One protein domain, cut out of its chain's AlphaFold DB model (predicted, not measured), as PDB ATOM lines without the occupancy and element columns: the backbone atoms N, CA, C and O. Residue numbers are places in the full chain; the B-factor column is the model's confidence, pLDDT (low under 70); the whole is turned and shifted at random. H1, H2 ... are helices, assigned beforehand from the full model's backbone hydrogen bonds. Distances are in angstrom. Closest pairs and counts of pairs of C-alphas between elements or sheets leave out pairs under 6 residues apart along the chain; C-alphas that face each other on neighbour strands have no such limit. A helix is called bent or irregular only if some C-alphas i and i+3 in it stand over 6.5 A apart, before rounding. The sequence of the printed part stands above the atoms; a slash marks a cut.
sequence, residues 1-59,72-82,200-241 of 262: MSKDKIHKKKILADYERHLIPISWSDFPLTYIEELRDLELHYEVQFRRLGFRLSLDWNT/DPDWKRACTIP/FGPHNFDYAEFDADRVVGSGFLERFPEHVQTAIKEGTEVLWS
ATOM      1  N   MET A   1     203.648 197.809  79.015       58.62
ATOM      2  CA  MET A   1     203.684 196.859  80.158       58.62
ATOM      3  C   MET A   1     203.155 195.505  79.691       58.62
ATOM      4  O   MET A   1     202.229 195.512  78.894       58.62
ATOM      5  N   SER A   2     203.730 194.372  80.120       76.94
ATOM      6  CA  SER A   2     203.226 193.036  79.735       76.94
ATOM      7  C   SER A   2     201.912 192.700  80.457       76.94
ATOM      8  O   SER A   2     201.681 193.190  81.565       76.94
ATOM      9  N   LYS A   3     201.061 191.861  79.845       74.19
ATOM     10  CA  LYS A   3     199.784 191.404  80.431       74.19
ATOM     11  C   LYS A   3     199.980 190.749  81.806       74.19
ATOM     12  O   LYS A   3     199.233 191.059  82.729       74.19
ATOM     13  N   ASP A   4     201.057 189.986  81.980       76.38
ATOM     14  CA  ASP A   4     201.397 189.332  83.253       76.38
ATOM     15  C   ASP A   4     201.669 190.331  84.385       76.38
ATOM     16  O   ASP A   4     201.288 190.097  85.529       76.38
ATOM     17  N   LYS A   5     202.291 191.480  84.084       76.06
ATOM     18  CA  LYS A   5     202.530 192.529  85.091       76.06
ATOM     19  C   LYS A   5     201.233 193.203  85.534       76.06
ATOM     20  O   LYS A   5     201.123 193.588  86.692       76.06
ATOM     21  N   ILE A   6     200.273 193.367  84.624       76.44
ATOM     22  CA  ILE A   6     198.961 193.955  84.934       76.44
ATOM     23  C   ILE A   6     198.144 192.980  85.786       76.44
ATOM     24  O   ILE A   6     197.575 193.384  86.795       76.44
ATOM     25  N   HIS A   7     198.146 191.697  85.423       81.25
ATOM     26  CA  HIS A   7     197.450 190.655  86.172       81.25
ATOM     27  C   HIS A   7     197.989 190.513  87.602       81.25
ATOM     28  O   HIS A   7     197.211 190.582  88.548       81.25
ATOM     29  N   LYS A   8     199.319 190.451  87.773       82.19
ATOM     30  CA  LYS A   8     199.945 190.410  89.105       82.19
ATOM     31  C   LYS A   8     199.582 191.619  89.961       82.19
ATOM     32  O   LYS A   8     199.227 191.445  91.116       82.19
ATOM     33  N   LYS A   9     199.620 192.835  89.404       81.00
ATOM     34  CA  LYS A   9     199.202 194.043  90.139       81.00
ATOM     35  C   LYS A   9     197.747 193.979  90.603       81.00
ATOM     36  O   LYS A   9     197.457 194.435  91.700       81.00
ATOM     37  N   LYS A  10     196.852 193.414  89.786       85.12
ATOM     38  CA  LYS A  10     195.446 193.237  90.159       85.12
ATOM     39  C   LYS A  10     195.294 192.265  91.334       85.12
ATOM     40  O   LYS A  10     194.616 192.613  92.286       85.12
ATOM     41  N   ILE A  11     195.949 191.104  91.283       86.38
ATOM     42  CA  ILE A  11     195.916 190.105  92.368       86.38
ATOM     43  C   ILE A  11     196.505 190.669  93.663       86.38
ATOM     44  O   ILE A  11     195.968 190.442  94.736       86.38
ATOM     45  N   LEU A  12     197.593 191.437  93.568       83.00
ATOM     46  CA  LEU A  12     198.204 192.093  94.726       83.00
ATOM     47  C   LEU A  12     197.217 193.033  95.433       83.00
ATOM     48  O   LEU A  12     197.014 192.900  96.634       83.00
ATOM     49  N   ALA A  13     196.582 193.932  94.676       81.75
ATOM     50  CA  ALA A  13     195.604 194.871  95.222       81.75
ATOM     51  C   ALA A  13     194.363 194.162  95.792       81.75
ATOM     52  O   ALA A  13     193.782 194.621  96.770       81.75
ATOM     53  N   ASP A  14     193.966 193.045  95.180       84.75
ATOM     54  CA  ASP A  14     192.888 192.191  95.672       84.75
ATOM     55  C   ASP A  14     193.257 191.581  97.034       84.75
ATOM     56  O   ASP A  14     192.556 191.801  98.013       84.75
ATOM     57  N   TYR A  15     194.424 190.939  97.153       87.25
ATOM     58  CA  TYR A  15     194.905 190.375  98.422       87.25
ATOM     59  C   TYR A  15     194.988 191.409  99.545       87.25
ATOM     60  O   TYR A  15     194.531 191.152 100.655       87.25
ATOM     61  N   GLU A  16     195.552 192.584  99.270       81.25
ATOM     62  CA  GLU A  16     195.682 193.654 100.267       81.25
ATOM     63  C   GLU A  16     194.331 194.118 100.810       81.25
ATOM     64  O   GLU A  16     194.228 194.462 101.984       81.25
ATOM     65  N   ARG A  17     193.282 194.081  99.985       84.12
ATOM     66  CA  ARG A  17     191.923 194.420 100.409       84.12
ATOM     67  C   ARG A  17     191.350 193.409 101.409       84.12
ATOM     68  O   ARG A  17     190.530 193.788 102.240       84.12
ATOM     69  N   HIS A  18     191.759 192.147 101.325       88.38
ATOM     70  CA  HIS A  18     191.271 191.080 102.199       88.38
ATOM     71  C   HIS A  18     192.129 190.865 103.456       88.38
ATOM     72  O   HIS A  18     191.639 190.329 104.451       88.38
ATOM     73  N   LEU A  19     193.389 191.311 103.451       84.44
ATOM     74  CA  LEU A  19     194.273 191.320 104.623       84.44
ATOM     75  C   LEU A  19     194.013 192.557 105.489       84.44
ATOM     76  O   LEU A  19     194.846 193.455 105.623       84.44
ATOM     77  N   ILE A  20     192.815 192.599 106.056       84.62
ATOM     78  CA  ILE A  20     192.328 193.732 106.837       84.62
ATOM     79  C   ILE A  20     192.965 193.771 108.232       84.62
ATOM     80  O   ILE A  20     193.283 192.723 108.799       84.62
ATOM     81  N   PRO A  21     193.153 194.959 108.822       86.50
ATOM     82  CA  PRO A  21     193.555 195.046 110.213       86.50
ATOM     83  C   PRO A  21     192.451 194.513 111.134       86.50
ATOM     84  O   PRO A  21     191.261 194.646 110.848       86.50
ATOM     85  N   ILE A  22     192.857 193.917 112.251       88.31
ATOM     86  CA  ILE A  22     191.958 193.326 113.238       88.31
ATOM     87  C   ILE A  22     192.088 194.098 114.547       88.31
ATOM     88  O   ILE A  22     193.195 194.343 115.036       88.31
ATOM     89  N   SER A  23     190.952 194.476 115.127       86.31
ATOM     90  CA  SER A  23     190.927 195.173 116.411       86.31
ATOM     91  C   SER A  23     191.576 194.324 117.510       86.31
ATOM     92  O   SER A  23     191.619 193.093 117.431       86.31
ATOM     93  N   TRP A  24     192.071 194.962 118.572       83.88
ATOM     94  CA  TRP A  24     192.669 194.212 119.675       83.88
ATOM     95  C   TRP A  24     191.698 193.175 120.269       83.88
ATOM     96  O   TRP A  24     192.087 192.037 120.520       83.88
ATOM     97  N   SER A  25     190.445 193.573 120.514       83.44
ATOM     98  CA  SER A  25     189.450 192.730 121.183       83.44
ATOM     99  C   SER A  25     188.949 191.574 120.325       83.44
ATOM    100  O   SER A  25     188.516 190.567 120.877       83.44
ATOM    101  N   ASP A  26     189.002 191.717 119.001       87.81
ATOM    102  CA  ASP A  26     188.542 190.676 118.083       87.81
ATOM    103  C   ASP A  26     189.638 189.666 117.738       87.81
ATOM    104  O   ASP A  26     189.349 188.611 117.171       87.81
ATOM    105  N   PHE A  27     190.896 189.968 118.065       88.31
ATOM    106  CA  PHE A  27     191.995 189.060 117.792       88.31
ATOM    107  C   PHE A  27     191.945 187.849 118.742       88.31
ATOM    108  O   PHE A  27     191.935 188.027 119.966       88.31
ATOM    109  N   PRO A  28     191.941 186.604 118.226       87.56
ATOM    110  CA  PRO A  28     191.777 185.381 119.004       87.56
ATOM    111  C   PRO A  28     193.095 184.999 119.684       87.56
ATOM    112  O   PRO A  28     193.671 183.940 119.432       87.56
ATOM    113  N   LEU A  29     193.585 185.876 120.561       82.75
ATOM    114  CA  LEU A  29     194.905 185.759 121.170       82.75
ATOM    115  C   LEU A  29     195.091 184.429 121.909       82.75
ATOM    116  O   LEU A  29     196.117 183.777 121.763       82.75
ATOM    117  N   THR A  30     194.059 184.000 122.632       82.50
ATOM    118  CA  THR A  30     194.054 182.720 123.358       82.50
ATOM    119  C   THR A  30     194.384 181.531 122.462       82.50
ATOM    120  O   THR A  30     195.170 180.676 122.844       82.50
ATOM    121  N   TYR A  31     193.864 181.504 121.235       82.25
ATOM    122  CA  TYR A  31     194.158 180.424 120.300       82.25
ATOM    123  C   TYR A  31     195.597 180.486 119.764       82.25
ATOM    124  O   TYR A  31     196.224 179.451 119.559       82.25
ATOM    125  N   ILE A  32     196.159 181.685 119.577       79.69
ATOM    126  CA  ILE A  32     197.582 181.830 119.233       79.69
ATOM    127  C   ILE A  32     198.473 181.327 120.376       79.69
ATOM    128  O   ILE A  32     199.459 180.636 120.123       79.69
ATOM    129  N   GLU A  33     198.125 181.639 121.625       77.50
ATOM    130  CA  GLU A  33     198.830 181.131 122.806       77.50
ATOM    131  C   GLU A  33     198.744 179.599 122.891       77.50
ATOM    132  O   GLU A  33     199.773 178.952 123.067       77.50
ATOM    133  N   GLU A  34     197.564 179.013 122.655       78.62
ATOM    134  CA  GLU A  34     197.374 177.556 122.569       78.62
ATOM    135  C   GLU A  34     198.280 176.924 121.501       78.62
ATOM    136  O   GLU A  34     198.979 175.947 121.778       78.62
ATOM    137  N   LEU A  35     198.308 177.482 120.283       74.75
ATOM    138  CA  LEU A  35     199.167 176.987 119.203       74.75
ATOM    139  C   LEU A  35     200.650 177.066 119.572       74.75
ATOM    140  O   LEU A  35     201.407 176.145 119.264       74.75
ATOM    141  N   ARG A  36     201.062 178.133 120.262       72.81
ATOM    142  CA  ARG A  36     202.440 178.303 120.726       72.81
ATOM    143  C   ARG A  36     202.829 177.292 121.787       72.81
ATOM    144  O   ARG A  36     203.903 176.699 121.706       72.81
ATOM    145  N   ASP A  37     201.964 177.082 122.765       72.19
ATOM    146  CA  ASP A  37     202.223 176.141 123.847       72.19
ATOM    147  C   ASP A  37     202.277 174.705 123.310       72.19
ATOM    148  O   ASP A  37     203.132 173.916 123.724       72.19
ATOM    149  N   LEU A  38     201.441 174.385 122.316       71.38
ATOM    150  CA  LEU A  38     201.527 173.134 121.569       71.38
ATOM    151  C   LEU A  38     202.837 173.031 120.779       71.38
ATOM    152  O   LEU A  38     203.468 171.977 120.826       71.38
ATOM    153  N   GLU A  39     203.287 174.090 120.095       69.19
ATOM    154  CA  GLU A  39     204.562 174.085 119.355       69.19
ATOM    155  C   GLU A  39     205.730 173.799 120.286       69.19
ATOM    156  O   GLU A  39     206.503 172.881 120.029       69.19
ATOM    157  N   LEU A  40     205.806 174.507 121.412       67.44
ATOM    158  CA  LEU A  40     206.833 174.305 122.431       67.44
ATOM    159  C   LEU A  40     206.777 172.886 123.014       67.44
ATOM    160  O   LEU A  40     207.809 172.221 123.142       67.44
ATOM    161  N   HIS A  41     205.578 172.392 123.340       66.12
ATOM    162  CA  HIS A  41     205.385 171.039 123.859       66.12
ATOM    163  C   HIS A  41     205.872 169.980 122.864       66.12
ATOM    164  O   HIS A  41     206.587 169.040 123.227       66.12
ATOM    165  N   TYR A  42     205.512 170.143 121.596       60.97
ATOM    166  CA  TYR A  42     205.839 169.196 120.549       60.97
ATOM    167  C   TYR A  42     207.293 169.316 120.096       60.97
ATOM    168  O   TYR A  42     207.939 168.285 119.941       60.97
ATOM    169  N   GLU A  43     207.878 170.506 119.982       63.16
ATOM    170  CA  GLU A  43     209.297 170.687 119.655       63.16
ATOM    171  C   GLU A  43     210.199 169.902 120.626       63.16
ATOM    172  O   GLU A  43     211.142 169.215 120.208       63.16
ATOM    173  N   VAL A  44     209.854 169.911 121.919       59.66
ATOM    174  CA  VAL A  44     210.546 169.143 122.966       59.66
ATOM    175  C   VAL A  44     210.397 167.627 122.766       59.66
ATOM    176  O   VAL A  44     211.369 166.885 122.950       59.66
ATOM    177  N   GLN A  45     209.219 167.143 122.364       53.34
ATOM    178  CA  GLN A  45     208.987 165.714 122.115       53.34
ATOM    179  C   GLN A  45     209.592 165.227 120.788       53.34
ATOM    180  O   GLN A  45     210.108 164.111 120.703       53.34
ATOM    181  N   PHE A  46     209.598 166.067 119.759       53.56
ATOM    182  CA  PHE A  46     209.956 165.698 118.390       53.56
ATOM    183  C   PHE A  46     211.444 165.746 118.085       53.56
ATOM    184  O   PHE A  46     211.923 164.917 117.304       53.56
ATOM    185  N   ARG A  47     212.218 166.587 118.788       53.41
ATOM    186  CA  ARG A  47     213.689 166.476 118.793       53.41
ATOM    187  C   ARG A  47     214.166 165.069 119.183       53.41
ATOM    188  O   ARG A  47     215.251 164.671 118.772       53.41
ATOM    189  N   ARG A  48     213.365 164.300 119.934       44.62
ATOM    190  CA  ARG A  48     213.683 162.917 120.336       44.62
ATOM    191  C   ARG A  48     213.286 161.850 119.311       44.62
ATOM    192  O   ARG A  48     213.815 160.747 119.381       44.62
ATOM    193  N   LEU A  49     212.380 162.155 118.380       44.12
ATOM    194  CA  LEU A  49     211.801 161.179 117.443       44.12
ATOM    195  C   LEU A  49     212.167 161.434 115.973       44.12
ATOM    196  O   LEU A  49     211.854 160.607 115.124       44.12
ATOM    197  N   GLY A  50     212.833 162.549 115.653       47.03
ATOM    198  CA  GLY A  50     213.288 162.851 114.290       47.03
ATOM    199  C   GLY A  50     212.171 163.228 113.305       47.03
ATOM    200  O   GLY A  50     212.436 163.374 112.115       47.03
ATOM    201  N   PHE A  51     210.940 163.414 113.784       43.91
ATOM    202  CA  PHE A  51     209.791 163.892 113.007       43.91
ATOM    203  C   PHE A  51     209.474 165.341 113.379       43.91
ATOM    204  O   PHE A  51     209.686 165.708 114.520       43.91
ATOM    205  N   ARG A  52     208.951 166.164 112.463       48.22
ATOM    206  CA  ARG A  52     208.296 167.445 112.798       48.22
ATOM    207  C   ARG A  52     206.788 167.230 112.675       48.22
ATOM    208  O   ARG A  52     206.345 166.886 111.582       48.22
ATOM    209  N   LEU A  53     206.021 167.384 113.759       46.59
ATOM    210  CA  LEU A  53     204.566 167.525 113.632       46.59
ATOM    211  C   LEU A  53     204.254 168.901 113.039       46.59
ATOM    212  O   LEU A  53     204.877 169.890 113.423       46.59
ATOM    213  N   SER A  54     203.305 168.932 112.106       48.03
ATOM    214  CA  SER A  54     202.683 170.157 111.618       48.03
ATOM    215  C   SER A  54     201.573 170.557 112.588       48.03
ATOM    216  O   SER A  54     200.728 169.740 112.960       48.03
ATOM    217  N   LEU A  55     201.604 171.801 113.056       51.16
ATOM    218  CA  LEU A  55     200.478 172.394 113.765       51.16
ATOM    219  C   LEU A  55     199.533 172.955 112.711       51.16
ATOM    220  O   LEU A  55     199.645 174.111 112.308       51.16
ATOM    221  N   ASP A  56     198.630 172.105 112.234       49.19
ATOM    222  CA  ASP A  56     197.711 172.452 111.156       49.19
ATOM    223  C   ASP A  56     196.679 173.503 111.622       49.19
ATOM    224  O   ASP A  56     195.556 173.175 111.999       49.19
ATOM    225  N   TRP A  57     197.023 174.792 111.567       60.97
ATOM    226  CA  TRP A  57     196.031 175.884 111.586       60.97
ATOM    227  C   TRP A  57     195.255 175.945 110.254       60.97
ATOM    228  O   TRP A  57     194.119 176.423 110.188       60.97
ATOM    229  N   ASN A  58     195.837 175.374 109.191       50.69
ATOM    230  CA  ASN A  58     195.175 175.143 107.916       50.69
ATOM    231  C   ASN A  58     194.277 173.898 107.998       50.69
ATOM    232  O   ASN A  58     194.701 172.766 107.803       50.69
ATOM    233  N   THR A  59     192.989 174.113 108.230       46.47
ATOM    234  CA  THR A  59     191.939 173.077 108.269       46.47
ATOM    235  C   THR A  59     191.746 172.302 106.941       46.47
ATOM    236  O   THR A  59     191.089 171.255 106.903       46.47
ATOM    237  N   ASP A  72     205.482 170.447  98.750       53.38
ATOM    238  CA  ASP A  72     204.363 171.397  98.698       53.38
ATOM    239  C   ASP A  72     204.714 172.723  99.406       53.38
ATOM    240  O   ASP A  72     204.945 172.697 100.609       53.38
ATOM    241  N   PRO A  73     204.779 173.886  98.743       52.56
ATOM    242  CA  PRO A  73     205.068 175.159  99.416       52.56
ATOM    243  C   PRO A  73     204.155 175.456 100.631       52.56
ATOM    244  O   PRO A  73     204.552 176.211 101.521       52.56
ATOM    245  N   ASP A  74     202.997 174.798 100.739       51.50
ATOM    246  CA  ASP A  74     202.039 174.943 101.836       51.50
ATOM    247  C   ASP A  74     202.506 174.245 103.136       51.50
ATOM    248  O   ASP A  74     202.074 174.631 104.226       51.50
ATOM    249  N   TRP A  75     203.449 173.288 103.071       49.75
ATOM    250  CA  TRP A  75     203.907 172.538 104.255       49.75
ATOM    251  C   TRP A  75     204.644 173.417 105.263       49.75
ATOM    252  O   TRP A  75     204.489 173.238 106.466       49.75
ATOM    253  N   LYS A  76     205.449 174.383 104.799       52.09
ATOM    254  CA  LYS A  76     206.229 175.238 105.706       52.09
ATOM    255  C   LYS A  76     205.309 176.149 106.522       52.09
ATOM    256  O   LYS A  76     205.599 176.392 107.684       52.09
ATOM    257  N   ARG A  77     204.186 176.573 105.929       56.69
ATOM    258  CA  ARG A  77     203.158 177.407 106.567       56.69
ATOM    259  C   ARG A  77     202.344 176.640 107.596       56.69
ATOM    260  O   ARG A  77     202.118 177.152 108.682       56.69
ATOM    261  N   ALA A  78     201.957 175.405 107.285       51.91
ATOM    262  CA  ALA A  78     201.264 174.520 108.224       51.91
ATOM    263  C   ALA A  78     202.139 174.082 109.417       51.91
ATOM    264  O   ALA A  78     201.642 173.498 110.371       51.91
ATOM    265  N   CYS A  79     203.447 174.340 109.376       50.81
ATOM    266  CA  CYS A  79     204.389 173.950 110.425       50.81
ATOM    267  C   CYS A  79     204.857 175.116 111.306       50.81
ATOM    268  O   CYS A  79     205.792 174.924 112.075       50.81
ATOM    269  N   THR A  80     204.281 176.310 111.170       63.59
ATOM    270  CA  THR A  80     204.706 177.505 111.911       63.59
ATOM    271  C   THR A  80     203.496 178.273 112.406       63.59
ATOM    272  O   THR A  80     202.532 178.430 111.653       63.59
ATOM    273  N   ILE A  81     203.572 178.798 113.630       72.44
ATOM    274  CA  ILE A  81     202.577 179.745 114.141       72.44
ATOM    275  C   ILE A  81     202.491 180.923 113.163       72.44
ATOM    276  O   ILE A  81     203.531 181.491 112.807       72.44
ATOM    277  N   PRO A  82     201.284 181.301 112.714       77.69
ATOM    278  CA  PRO A  82     201.130 182.457 111.853       77.69
ATOM    279  C   PRO A  82     201.672 183.726 112.512       77.69
ATOM    280  O   PRO A  82     201.403 183.988 113.688       77.69
ATOM    281  N   PHE A 200     201.433 185.911 104.688       81.94
ATOM    282  CA  PHE A 200     200.097 185.922 104.076       81.94
ATOM    283  C   PHE A 200     200.055 186.498 102.655       81.94
ATOM    284  O   PHE A 200     198.999 186.535 102.020       81.94
ATOM    285  N   GLY A 201     201.193 186.930 102.117       81.31
ATOM    286  CA  GLY A 201     201.271 187.530 100.794       81.31
ATOM    287  C   GLY A 201     200.943 186.543  99.661       81.31
ATOM    288  O   GLY A 201     201.282 185.358  99.735       81.31
ATOM    289  N   PRO A 202     200.366 187.022  98.543       82.56
ATOM    290  CA  PRO A 202     199.937 186.194  97.406       82.56
ATOM    291  C   PRO A 202     201.064 185.395  96.749       82.56
ATOM    292  O   PRO A 202     200.805 184.402  96.074       82.56
ATOM    293  N   HIS A 203     202.322 185.798  96.946       80.50
ATOM    294  CA  HIS A 203     203.484 185.063  96.451       80.50
ATOM    295  C   HIS A 203     203.587 183.654  97.049       80.50
ATOM    296  O   HIS A 203     204.073 182.755  96.369       80.50
ATOM    297  N   ASN A 204     203.078 183.445  98.267       77.00
ATOM    298  CA  ASN A 204     202.992 182.119  98.870       77.00
ATOM    299  C   ASN A 204     201.805 181.304  98.330       77.00
ATOM    300  O   ASN A 204     201.694 180.117  98.608       77.00
ATOM    301  N   PHE A 205     200.902 181.907  97.557       77.94
ATOM    302  CA  PHE A 205     199.709 181.261  96.996       77.94
ATOM    303  C   PHE A 205     199.747 181.221  95.464       77.94
ATOM    304  O   PHE A 205     198.700 181.201  94.824       77.94
ATOM    305  N   ASP A 206     200.948 181.258  94.877       80.12
ATOM    306  CA  ASP A 206     201.177 181.290  93.425       80.12
ATOM    307  C   ASP A 206     200.431 182.418  92.697       80.12
ATOM    308  O   ASP A 206     200.182 182.339  91.494       80.12
ATOM    309  N   TYR A 207     200.112 183.499  93.415       82.94
ATOM    310  CA  TYR A 207     199.279 184.590  92.917       82.94
ATOM    311  C   TYR A 207     197.914 184.097  92.395       82.94
ATOM    312  O   TYR A 207     197.417 184.607  91.392       82.94
ATOM    313  N   ALA A 208     197.316 183.096  93.048       85.00
ATOM    314  CA  ALA A 208     195.924 182.709  92.822       85.00
ATOM    315  C   ALA A 208     194.952 183.841  93.217       85.00
ATOM    316  O   ALA A 208     195.375 184.871  93.737       85.00
ATOM    317  N   GLU A 209     193.654 183.672  92.949       86.12
ATOM    318  CA  GLU A 209     192.616 184.541  93.528       86.12
ATOM    319  C   GLU A 209     192.556 184.352  95.051       86.12
ATOM    320  O   GLU A 209     192.916 183.285  95.560       86.12
ATOM    321  N   PHE A 210     192.143 185.394  95.778       88.94
ATOM    322  CA  PHE A 210     192.113 185.350  97.236       88.94
ATOM    323  C   PHE A 210     191.125 184.289  97.748       88.94
ATOM    324  O   PHE A 210     189.968 184.240  97.338       88.94
ATOM    325  N   ASP A 211     191.590 183.466  98.686       88.06
ATOM    326  CA  ASP A 211     190.803 182.445  99.379       88.06
ATOM    327  C   ASP A 211     191.075 182.573 100.882       88.06
ATOM    328  O   ASP A 211     192.174 182.268 101.352       88.06
ATOM    329  N   ALA A 212     190.076 183.040 101.635       87.31
ATOM    330  CA  ALA A 212     190.207 183.300 103.066       87.31
ATOM    331  C   ALA A 212     190.570 182.039 103.863       87.31
ATOM    332  O   ALA A 212     191.401 182.108 104.765       87.31
ATOM    333  N   ASP A 213     189.987 180.887 103.528       83.19
ATOM    334  CA  ASP A 213     190.213 179.645 104.267       83.19
ATOM    335  C   ASP A 213     191.610 179.088 104.003       83.19
ATOM    336  O   ASP A 213     192.203 178.477 104.891       83.19
ATOM    337  N   ARG A 214     192.154 179.325 102.805       79.00
ATOM    338  CA  ARG A 214     193.530 178.959 102.457       79.00
ATOM    339  C   ARG A 214     194.557 179.945 103.014       79.00
ATOM    340  O   ARG A 214     195.654 179.535 103.392       79.00
ATOM    341  N   VAL A 215     194.231 181.239 103.022       81.69
ATOM    342  CA  VAL A 215     195.143 182.308 103.453       81.69
ATOM    343  C   VAL A 215     195.193 182.414 104.970       81.69
ATOM    344  O   VAL A 215     196.279 182.374 105.536       81.69
ATOM    345  N   VAL A 216     194.032 182.523 105.619       81.31
ATOM    346  CA  VAL A 216     193.881 182.683 107.076       81.31
ATOM    347  C   VAL A 216     193.766 181.342 107.793       81.31
ATOM    348  O   VAL A 216     194.016 181.289 108.991       81.31
ATOM    349  N   GLY A 217     193.507 180.248 107.075       79.25
ATOM    350  CA  GLY A 217     193.377 178.914 107.650       79.25
ATOM    351  C   GLY A 217     192.016 178.745 108.303       79.25
ATOM    352  O   GLY A 217     191.725 179.402 109.297       79.25
ATOM    353  N   SER A 218     191.171 177.853 107.778       73.81
ATOM    354  CA  SER A 218     189.770 177.779 108.239       73.81
ATOM    355  C   SER A 218     189.634 177.568 109.759       73.81
ATOM    356  O   SER A 218     188.751 178.151 110.377       73.81
ATOM    357  N   GLY A 219     190.545 176.815 110.386       77.88
ATOM    358  CA  GLY A 219     190.512 176.571 111.830       77.88
ATOM    359  C   GLY A 219     190.850 177.812 112.653       77.88
ATOM    360  O   GLY A 219     190.330 177.961 113.752       77.88
ATOM    361  N   PHE A 220     191.686 178.706 112.121       81.44
ATOM    362  CA  PHE A 220     191.972 180.001 112.727       81.44
ATOM    363  C   PHE A 220     190.884 181.028 112.401       81.44
ATOM    364  O   PHE A 220     190.443 181.750 113.290       81.44
ATOM    365  N   LEU A 221     190.398 181.045 111.155       87.44
ATOM    366  CA  LEU A 221     189.313 181.919 110.718       87.44
ATOM    367  C   LEU A 221     188.061 181.722 111.585       87.44
ATOM    368  O   LEU A 221     187.494 182.695 112.067       87.44
ATOM    369  N   GLU A 222     187.697 180.473 111.881       88.44
ATOM    370  CA  GLU A 222     186.575 180.111 112.760       88.44
ATOM    371  C   GLU A 222     186.716 180.624 114.208       88.44
ATOM    372  O   GLU A 222     185.719 180.692 114.927       88.44
ATOM    373  N   ARG A 223     187.926 180.994 114.658       90.25
ATOM    374  CA  ARG A 223     188.162 181.544 116.007       90.25
ATOM    375  C   ARG A 223     187.885 183.035 116.108       90.25
ATOM    376  O   ARG A 223     187.722 183.533 117.220       90.25
ATOM    377  N   PHE A 224     187.841 183.746 114.985       90.00
ATOM    378  CA  PHE A 224     187.453 185.149 114.984       90.00
ATOM    379  C   PHE A 224     185.945 185.307 115.218       90.00
ATOM    380  O   PHE A 224     185.166 184.429 114.841       90.00
ATOM    381  N   PRO A 225     185.497 186.447 115.761       91.00
ATOM    382  CA  PRO A 225     184.089 186.829 115.722       91.00
ATOM    383  C   PRO A 225     183.517 186.830 114.294       91.00
ATOM    384  O   PRO A 225     184.225 187.129 113.329       91.00
ATOM    385  N   GLU A 226     182.217 186.553 114.154       92.00
ATOM    386  CA  GLU A 226     181.538 186.432 112.850       92.00
ATOM    387  C   GLU A 226     181.691 187.688 111.973       92.00
ATOM    388  O   GLU A 226     181.859 187.578 110.755       92.00
ATOM    389  N   HIS A 227     181.705 188.884 112.574       90.56
ATOM    390  CA  HIS A 227     181.890 190.132 111.826       90.56
ATOM    391  C   HIS A 227     183.283 190.235 111.202       90.56
ATOM    392  O   HIS A 227     183.396 190.677 110.063       90.56
ATOM    393  N   VAL A 228     184.332 189.779 111.895       90.81
ATOM    394  CA  VAL A 228     185.699 189.755 111.350       90.81
ATOM    395  C   VAL A 228     185.833 188.686 110.273       90.81
ATOM    396  O   VAL A 228     186.412 188.950 109.222       90.81
ATOM    397  N   GLN A 229     185.250 187.501 110.484       91.88
ATOM    398  CA  GLN A 229     185.231 186.449 109.461       91.88
ATOM    399  C   GLN A 229     184.592 186.941 108.160       91.88
ATOM    400  O   GLN A 229     185.138 186.734 107.076       91.88
ATOM    401  N   THR A 230     183.441 187.605 108.279       92.06
ATOM    402  CA  THR A 230     182.717 188.196 107.149       92.06
ATOM    403  C   THR A 230     183.567 189.262 106.473       92.06
ATOM    404  O   THR A 230     183.768 189.209 105.263       92.06
ATOM    405  N   ALA A 231     184.158 190.164 107.257       91.00
ATOM    406  CA  ALA A 231     184.972 191.254 106.744       91.00
ATOM    407  C   ALA A 231     186.199 190.768 105.953       91.00
ATOM    408  O   ALA A 231     186.473 191.279 104.868       91.00
ATOM    409  N   ILE A 232     186.896 189.732 106.437       90.88
ATOM    410  CA  ILE A 232     188.018 189.103 105.721       90.88
ATOM    411  C   ILE A 232     187.535 188.507 104.393       90.88
ATOM    412  O   ILE A 232     188.143 188.737 103.345       90.88
ATOM    413  N   LYS A 233     186.429 187.752 104.411       90.75
ATOM    414  CA  LYS A 233     185.880 187.096 103.213       90.75
ATOM    415  C   LYS A 233     185.403 188.100 102.165       90.75
ATOM    416  O   LYS A 233     185.601 187.878 100.975       90.75
ATOM    417  N   GLU A 234     184.809 189.208 102.593       90.81
ATOM    418  CA  GLU A 234     184.266 190.245 101.707       90.81
ATOM    419  C   GLU A 234     185.293 191.330 101.331       90.81
ATOM    420  O   GLU A 234     185.053 192.133 100.422       90.81
ATOM    421  N   GLY A 235     186.442 191.363 102.013       85.50
ATOM    422  CA  GLY A 235     187.454 192.404 101.838       85.50
ATOM    423  C   GLY A 235     186.912 193.776 102.237       85.50
ATOM    424  O   GLY A 235     187.028 194.746 101.478       85.50
ATOM    425  N   THR A 236     186.226 193.836 103.377       82.62
ATOM    426  CA  THR A 236     185.684 195.067 103.964       82.62
ATOM    427  C   THR A 236     186.420 195.388 105.253       82.62
ATOM    428  O   THR A 236     186.831 194.489 105.972       82.62
ATOM    429  N   GLU A 237     186.579 196.665 105.573       68.50
ATOM    430  CA  GLU A 237     187.323 197.092 106.760       68.50
ATOM    431  C   GLU A 237     186.585 196.734 108.066       68.50
ATOM    432  O   GLU A 237     185.363 196.879 108.154       68.50
ATOM    433  N   VAL A 238     187.318 196.261 109.084       64.62
ATOM    434  CA  VAL A 238     186.753 196.010 110.422       64.62
ATOM    435  C   VAL A 238     186.552 197.342 111.144       64.62
ATOM    436  O   VAL A 238     187.466 198.162 111.223       64.62
ATOM    437  N   LEU A 239     185.357 197.542 111.704       61.72
ATOM    438  CA  LEU A 239     185.051 198.707 112.533       61.72
ATOM    439  C   LEU A 239     185.755 198.628 113.897       61.72
ATOM    440  O   LEU A 239     185.899 197.565 114.493       61.72
ATOM    441  N   TRP A 240     186.186 199.789 114.373       64.88
ATOM    442  CA  TRP A 240     187.158 199.973 115.447       64.88
ATOM    443  C   TRP A 240     186.715 199.488 116.836       64.88
ATOM    444  O   TRP A 240     185.538 199.556 117.198       64.88
ATOM    445  N   SER A 241     187.699 199.098 117.655       53.88
ATOM    446  CA  SER A 241     187.541 198.883 119.096       53.88
ATOM    447  C   SER A 241     188.636 199.643 119.839       53.88
ATOM    448  O   SER A 241     189.819 199.329 119.734       53.88
TER     449      SER A 241
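Overview. This is residues 1 to 59, 72 to 82 and 200 to 241 of the 262 residues of an uncharacterized protein of Lentinus tigrinus ALCF2SS1-7 (UniProt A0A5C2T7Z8). The two longest helices, H1 and H2, make the arms of a wide, flat V joined at its point by residues 19 to 28, with the short helices H3, H4 and H5 between the arms and H6 near the point, beside the end of H1. Residues 1 to 6 stick out at the tip of one arm. The printed part has 112 residues with six named helices, H1 to H6 in order, and no named strand: all helix. It is loose, with a radius of gyration of the C-alphas of 16.4 A, and spans 53 by 38 by 17 A.

Arrangement. H1, residues 3 to 18, touches H6, residues 226 to 234, only at their ends, through residue 18 of H1 alone; the closest C-alphas, of His 18 and Ile 232, are 5.2 A apart. H2, residues 29 to 46, touches no helix; it is close to but not clearly touching H5, residues 212 to 221, at 7.9 A between the closest C-alphas, of Tyr 31 and Phe 220, and about perpendicular at 88 degrees. H3, residues 74 to 78, touches no helix. H4, residues 202 to 205, only just touches residues 11 to 15 of H1, with 3 pairs of C-alphas within 8 A, the closest being Tyr 15 and Pro 202 at 6.6 A. H5 and H6 form a helical hairpin, a shallow tilt of 11 degrees, opposite ways; they only just touch, with 3 pairs within 8 A, the closest C-alphas being those of Ala 212 and Lys 233 at 5.8 A. Every O i to N i+4 pair is within hydrogen-bond range in H1, H2, H3 and H6, and 3 of 6 in H5; H4 is too short for such a pair.

Along the chain. H1 begins at C-alpha 3 (199.784, 191.404, 80.431) and is 23.4 A long; H2 is 25.2 A. H5 is irregular, with C-alphas 215 and 218 at 8.5 A. H6 is 12.1 A long and ends at C-alpha 234 (184.266, 190.245, 101.707).

Size, cuts and confidence. The farthest C-alphas, of Met 1 and Arg 48, are 53.5 A apart. Residues 60 to 71 and 83 to 199 are not printed, with C-alpha gaps of 15.8 A and 8.6 A. Of the links printed whole, none is long. Confidence is under 70 at residue 1 and residues 39 to 59, 72 to 80 and 237 to 241.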